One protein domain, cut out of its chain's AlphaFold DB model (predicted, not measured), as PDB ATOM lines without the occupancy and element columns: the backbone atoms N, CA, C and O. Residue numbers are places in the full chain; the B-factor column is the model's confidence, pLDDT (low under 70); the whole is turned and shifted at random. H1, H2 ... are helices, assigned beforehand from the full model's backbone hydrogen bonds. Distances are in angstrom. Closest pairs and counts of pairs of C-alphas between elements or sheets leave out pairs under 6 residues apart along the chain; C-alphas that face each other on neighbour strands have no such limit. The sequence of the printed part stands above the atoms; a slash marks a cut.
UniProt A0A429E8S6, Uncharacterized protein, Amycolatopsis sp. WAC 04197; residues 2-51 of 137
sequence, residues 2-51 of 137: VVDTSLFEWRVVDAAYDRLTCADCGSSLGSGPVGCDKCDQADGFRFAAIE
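This is residues 2 to 51 of the 137 residues of an uncharacterized protein of Amycolatopsis sp. WAC 04197 (UniProt A0A429E8S6). Look for a helical hairpin with a wide looped head: H2, the longest helix, and H1 lie side by side and meet only near the end of H2, while residues 20 to 36 loop out between them at the other end. The printed part has 50 residues, with H1 then H2 along the chain and no named strand; the class is all helix, though the helices hold 22 residues, under half. It is compact, with a radius of gyration of the C-alphas of 10.1 A, and elongated, spanning 27 by 18 by 15 A.

Find C-alpha 37 at (149.211, 158.449, 192.396); from there H2, residues 37 to 48, runs 17.4 A. H1, residues 10 to 19, starts at C-alpha 10, (157.521, 144.515, 205.259), and runs 14.4 A.

H2 touches H1 with residues 46 to 47 alone; the closest C-alphas, of Val 13 and Arg 46, are 6.6 A apart. This hairpin has a shallow tilt of 24 degrees, opposite ways. O i to N i+4 pairs are within hydrogen-bond range in 5 of 6 for H1 and 6 of 8 for H2.

The farthest C-alphas, Asp 24 and Glu 51, are 28.7 A apart. The printed part has no cut; the H1 to H2 link is long, 17 residues. Residue 2 alone is under pLDDT 70.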
ATOM      1  N   VAL A   2     161.731 158.273 195.861       63.75
ATOM      2  CA  VAL A   2     161.099 156.990 196.188       63.75
ATOM      3  C   VAL A   2     162.107 156.220 197.035       63.75
ATOM      4  O   VAL A   2     163.259 156.090 196.630       63.75
ATOM      5  N   VAL A   3     161.710 155.806 198.236       78.44
ATOM      6  CA  VAL A   3     162.539 154.930 199.072       78.44
ATOM      7  C   VAL A   3     162.428 153.522 198.500       78.44
ATOM      8  O   VAL A   3     161.319 153.055 198.250       78.44
ATOM      9  N   ASP A   4     163.562 152.861 198.287       89.69
ATOM     10  CA  ASP A   4     163.581 151.457 197.882       89.69
ATOM     11  C   ASP A   4     163.113 150.580 199.051       89.69
ATOM     12  O   ASP A   4     163.834 150.367 200.029       89.69
ATOM     13  N   THR A   5     161.871 150.107 198.970       94.56
ATOM     14  CA  THR A   5     161.241 149.279 200.004       94.56
ATOM     15  C   THR A   5     161.842 147.879 200.077       94.56
ATOM     16  O   THR A   5     161.714 147.239 201.120       94.56
ATOM     17  N   SER A   6     162.537 147.416 199.031       95.25
ATOM     18  CA  SER A   6     163.134 146.073 198.979       95.25
ATOM     19  C   SER A   6     164.310 145.881 199.937       95.25
ATOM     20  O   SER A   6     164.744 144.757 200.172       95.25
ATOM     21  N   LEU A   7     164.794 146.966 200.546       95.50
ATOM     22  CA  LEU A   7     165.853 146.948 201.553       95.50
ATOM     23  C   LEU A   7     165.335 146.708 202.979       95.50
ATOM     24  O   LEU A   7     166.134 146.577 203.906       95.50
ATOM     25  N   PHE A   8     164.015 146.682 203.179       95.81
ATOM     26  CA  PHE A   8     163.400 146.649 204.503       95.81
ATOM     27  C   PHE A   8     162.429 145.480 204.641       95.81
ATOM     28  O   PHE A   8     161.764 145.085 203.685       95.81
ATOM     29  N   GLU A   9     162.295 144.958 205.863       95.88
ATOM     30  CA  GLU A   9     161.207 144.034 206.181       95.88
ATOM     31  C   GLU A   9     159.849 144.719 206.007       95.88
ATOM     32  O   GLU A   9     159.670 145.884 206.382       95.88
ATOM     33  N   TRP A  10     158.856 143.974 205.524       95.56
ATOM     34  CA  TRP A  10     157.521 144.515 205.259       95.56
ATOM     35  C   TRP A  10     156.892 145.211 206.472       95.56
ATOM     36  O   TRP A  10     156.240 146.238 206.318       95.56
ATOM     37  N   ARG A  11     157.139 144.704 207.687       94.44
ATOM     38  CA  ARG A  11     156.623 145.278 208.943       94.44
ATOM     39  C   ARG A  11     157.150 146.688 209.182       94.44
ATOM     40  O   ARG A  11     156.424 147.534 209.695       94.44
ATOM     41  N   VAL A  12     158.407 146.938 208.813       95.69
ATOM     42  CA  VAL A  12     159.034 148.262 208.916       95.69
ATOM     43  C   VAL A  12     158.413 149.205 207.891       95.69
ATOM     44  O   VAL A  12     158.055 150.326 208.245       95.69
ATOM     45  N   VAL A  13     158.231 148.740 206.651       95.44
ATOM     46  CA  VAL A  13     157.590 149.521 205.581       95.44
ATOM     47  C   VAL A  13     156.157 149.898 205.963       95.44
ATOM     48  O   VAL A  13     155.803 151.075 205.923       95.44
ATOM     49  N   ASP A  14     155.359 148.937 206.426       94.38
ATOM     50  CA  ASP A  14     153.979 149.171 206.860       94.38
ATOM     51  C   ASP A  14     153.894 150.123 208.053       94.38
ATOM     52  O   ASP A  14     153.090 151.056 208.047       94.38
ATOM     53  N   ALA A  15     154.749 149.935 209.062       94.56
ATOM     54  CA  ALA A  15     154.795 150.812 210.227       94.56
ATOM     55  C   ALA A  15     155.260 152.238 209.884       94.56
ATOM     56  O   ALA A  15     154.910 153.184 210.597       94.56
ATOM     57  N   ALA A  16     156.060 152.407 208.826       95.00
ATOM     58  CA  ALA A  16     156.425 153.716 208.301       95.00
ATOM     59  C   ALA A  16     155.242 154.353 207.560       95.00
ATOM     60  O   ALA A  16     154.877 155.488 207.860       95.00
ATOM     61  N   TYR A  17     154.596 153.621 206.653       94.12
ATOM     62  CA  TYR A  17     153.426 154.098 205.910       94.12
ATOM     63  C   TYR A  17     152.247 154.472 206.809       94.12
ATOM     64  O   TYR A  17     151.515 155.407 206.499       94.12
ATOM     65  N   ASP A  18     152.098 153.808 207.954       92.56
ATOM     66  CA  ASP A  18     151.090 154.170 208.948       92.56
ATOM     67  C   ASP A  18     151.316 155.535 209.602       92.56
ATOM     68  O   ASP A  18     150.362 156.224 209.954       92.56
ATOM     69  N   ARG A  19     152.579 155.947 209.726       94.88
ATOM     70  CA  ARG A  19     152.965 157.221 210.347       94.88
ATOM     71  C   ARG A  19     153.149 158.355 209.348       94.88
ATOM     72  O   ARG A  19     153.165 159.516 209.749       94.88
ATOM     73  N   LEU A  20     153.339 158.036 208.072       95.19
ATOM     74  CA  LEU A  20     153.539 159.024 207.023       95.19
ATOM     75  C   LEU A  20     152.199 159.467 206.445       95.19
ATOM     76  O   LEU A  20     151.353 158.652 206.090       95.19
ATOM     77  N   THR A  21     152.037 160.774 206.286       96.88
ATOM     78  CA  THR A  21     150.883 161.365 205.610       96.88
ATOM     79  C   THR A  21     151.200 161.579 204.133       96.88
ATOM     80  O   THR A  21     152.255 162.110 203.777       96.88
ATOM     81  N   CYS A  22     150.283 161.189 203.253       96.31
ATOM     82  CA  CYS A  22     150.367 161.490 201.834       96.31
ATOM     83  C   CYS A  22     150.220 162.999 201.614       96.31
ATOM     84  O   CYS A  22     149.200 163.589 201.959       96.31
ATOM     85  N   ALA A  23     151.219 163.613 200.981       95.69
ATOM     86  CA  ALA A  23     151.219 165.049 200.711       95.69
ATOM     87  C   ALA A  23     150.135 165.503 199.710       95.69
ATOM     88  O   ALA A  23     149.880 166.698 199.625       95.69
ATOM     89  N   ASP A  24     149.511 164.577 198.970       96.56
ATOM     90  CA  ASP A  24     148.520 164.921 197.942       96.56
ATOM     91  C   ASP A  24     147.084 164.804 198.463       96.56
ATOM     92  O   ASP A  24     146.276 165.701 198.250       96.56
ATOM     93  N   CYS A  25     146.756 163.713 199.163       97.19
ATOM     94  CA  CYS A  25     145.394 163.464 199.654       97.19
ATOM     95  C   CYS A  25     145.234 163.578 201.178       97.19
ATOM     96  O   CYS A  25     144.125 163.417 201.680       97.19
ATOM     97  N   GLY A  26     146.316 163.790 201.934       96.75
ATOM     98  CA  GLY A  26     146.276 163.930 203.395       96.75
ATOM     99  C   GLY A  26     145.950 162.650 204.180       96.75
ATOM    100  O   GLY A  26     145.933 162.684 205.405       96.75
ATOM    101  N   SER A  27     145.704 161.520 203.510       95.69
ATOM    102  CA  SER A  27     145.514 160.210 204.158       95.69
ATOM    103  C   SER A  27     146.853 159.611 204.602       95.69
ATOM    104  O   SER A  27     147.906 160.072 204.157       95.69
ATOM    105  N   SER A  28     146.845 158.554 205.420       95.31
ATOM    106  CA  SER A  28     148.065 157.760 205.633       95.31
ATOM    107  C   SER A  28     148.591 157.231 204.292       95.31
ATOM    108  O   SER A  28     147.825 156.901 203.380       95.31
ATOM    109  N   LEU A  29     149.911 157.208 204.128       95.19
ATOM    110  CA  LEU A  29     150.533 156.854 202.859       95.19
ATOM    111  C   LEU A  29     150.152 155.416 202.467       95.19
ATOM    112  O   LEU A  29     150.239 154.492 203.272       95.19
ATOM    113  N   GLY A  30     149.686 155.236 201.230       93.50
ATOM    114  CA  GLY A  30     149.207 153.943 200.728       93.50
ATOM    115  C   GLY A  30     147.736 153.624 201.029       93.50
ATOM    116  O   GLY A  30     147.180 152.741 200.389       93.50
ATOM    117  N   SER A  31     147.054 154.354 201.922       94.81
ATOM    118  CA  SER A  31     145.628 154.117 202.235       94.81
ATOM    119  C   SER A  31     144.667 155.162 201.660       94.81
ATOM    120  O   SER A  31     143.462 155.080 201.885       94.81
ATOM    121  N   GLY A  32     145.170 156.137 200.899       95.19
ATOM    122  CA  GLY A  32     144.334 157.165 200.271       95.19
ATOM    123  C   GLY A  32     143.361 156.628 199.206       95.19
ATOM    124  O   GLY A  32     143.411 155.444 198.844       95.19
ATOM    125  N   PRO A  33     142.483 157.495 198.668       95.69
ATOM    126  CA  PRO A  33     141.501 157.122 197.649       95.69
ATOM    127  C   PRO A  33     142.167 156.536 196.397       95.69
ATOM    128  O   PRO A  33     143.323 156.839 196.096       95.69
ATOM    129  N   VAL A  34     141.428 155.692 195.672       94.00
ATOM    130  CA  VAL A  34     141.863 155.165 194.367       94.00
ATOM    131  C   VAL A  34     142.095 156.333 193.406       94.00
ATOM    132  O   VAL A  34     141.269 157.246 193.350       94.00
ATOM    133  N   GLY A  35     143.207 156.309 192.667       94.56
ATOM    134  CA  GLY A  35     143.595 157.385 191.752       94.56
ATOM    135  C   GLY A  35     144.440 158.485 192.399       94.56
ATOM    136  O   GLY A  35     144.752 159.479 191.751       94.56
ATOM    137  N   CYS A  36     144.824 158.338 193.670       97.00
ATOM    138  CA  CYS A  36     145.897 159.143 194.244       97.00
ATOM    139  C   CYS A  36     147.244 158.489 193.911       97.00
ATOM    140  O   CYS A  36     147.648 157.550 194.597       97.00
ATOM    141  N   ASP A  37     147.961 159.024 192.920       95.56
ATOM    142  CA  ASP A  37     149.211 158.449 192.396       95.56
ATOM    143  C   ASP A  37     150.230 158.079 193.485       95.56
ATOM    144  O   ASP A  37     150.807 156.994 193.458       95.56
ATOM    145  N   LYS A  38     150.436 158.945 194.490       94.75
ATOM    146  CA  LYS A  38     151.365 158.659 195.600       94.75
ATOM    147  C   LYS A  38     150.914 157.496 196.473       94.75
ATOM    148  O   LYS A  38     151.751 156.714 196.919       94.75
ATOM    149  N   CYS A  39     149.616 157.389 196.744       95.94
ATOM    150  CA  CYS A  39     149.081 156.279 197.525       95.94
ATOM    151  C   CYS A  39     149.073 154.988 196.708       95.94
ATOM    152  O   CYS A  39     149.481 153.963 197.237       95.94
ATOM    153  N   ASP A  40     148.701 155.042 195.431       94.50
ATOM    154  CA  ASP A  40     148.706 153.884 194.531       94.50
ATOM    155  C   ASP A  40     150.130 153.332 194.362       94.50
ATOM    156  O   ASP A  40     150.360 152.127 194.462       94.50
ATOM    157  N   GLN A  41     151.113 154.219 194.199       94.06
ATOM    158  CA  GLN A  41     152.521 153.845 194.118       94.06
ATOM    159  C   GLN A  41     153.047 153.261 195.437       94.06
ATOM    160  O   GLN A  41     153.733 152.239 195.421       94.06
ATOM    161  N   ALA A  42     152.740 153.886 196.578       94.44
ATOM    162  CA  ALA A  42     153.158 153.375 197.881       94.44
ATOM    163  C   ALA A  42     152.556 151.990 198.162       94.44
ATOM    164  O   ALA A  42     153.286 151.075 198.549       94.44
ATOM    165  N   ASP A  43     151.256 151.820 197.909       92.88
ATOM    166  CA  ASP A  43     150.551 150.546 198.052       92.88
ATOM    167  C   ASP A  43     151.106 149.465 197.113       92.88
ATOM    168  O   ASP A  43     151.215 148.314 197.508       92.88
ATOM    169  N   GLY A  44     151.566 149.816 195.909       92.25
ATOM    170  CA  GLY A  44     152.293 148.883 195.046       92.25
ATOM    171  C   GLY A  44     153.674 148.506 195.599       92.25
ATOM    172  O   GLY A  44     154.007 147.326 195.728       92.25
ATOM    173  N   PHE A  45     154.490 149.498 195.972       93.00
ATOM    174  CA  PHE A  45     155.870 149.268 196.415       93.00
ATOM    175  C   PHE A  45     155.987 148.569 197.765       93.00
ATOM    176  O   PHE A  45     157.018 147.942 198.022       93.00
ATOM    177  N   ARG A  46     154.950 148.579 198.611       92.50
ATOM    178  CA  ARG A  46     154.937 147.749 199.831       92.50
ATOM    179  C   ARG A  46     155.230 146.279 199.513       92.50
ATOM    180  O   ARG A  46     155.798 145.568 200.341       92.50
ATOM    181  N   PHE A  47     154.847 145.812 198.317       93.31
ATOM    182  CA  PHE A  47     154.956 144.404 197.976       93.31
ATOM    183  C   PHE A  47     156.372 143.955 197.609       93.31
ATOM    184  O   PHE A  47     156.635 142.754 197.654       93.31
ATOM    185  N   ALA A  48     157.272 144.903 197.334       94.62
ATOM    186  CA  ALA A  48     158.692 144.649 197.104       94.62
ATOM    187  C   ALA A  48     159.495 144.449 198.403       94.62
ATOM    188  O   ALA A  48     160.636 144.003 198.341       94.62
ATOM    189  N   ALA A  49     158.915 144.779 199.564       96.00
ATOM    190  CA  ALA A  49     159.565 144.623 200.859       96.00
ATOM    191  C   ALA A  49     159.875 143.157 201.189       96.00
ATOM    192  O   ALA A  49     159.157 142.243 200.774       96.00
ATOM    193  N   ILE A  50     160.921 142.950 201.988       95.56
ATOM    194  CA  ILE A  50     161.387 141.624 202.388       95.56
ATOM    195  C   ILE A  50     160.330 140.960 203.271       95.56
ATOM    196  O   ILE A  50     159.860 141.517 204.270       95.56
ATOM    197  N   GLU A  51     159.983 139.736 202.902       93.38
ATOM    198  CA  GLU A  51     159.091 138.873 203.657       93.38
ATOM    199  C   GLU A  51     159.928 137.789 204.335       93.38
ATOM    200  O   GLU A  51     160.621 137.012 203.683       93.38
TER     201      GLU A  51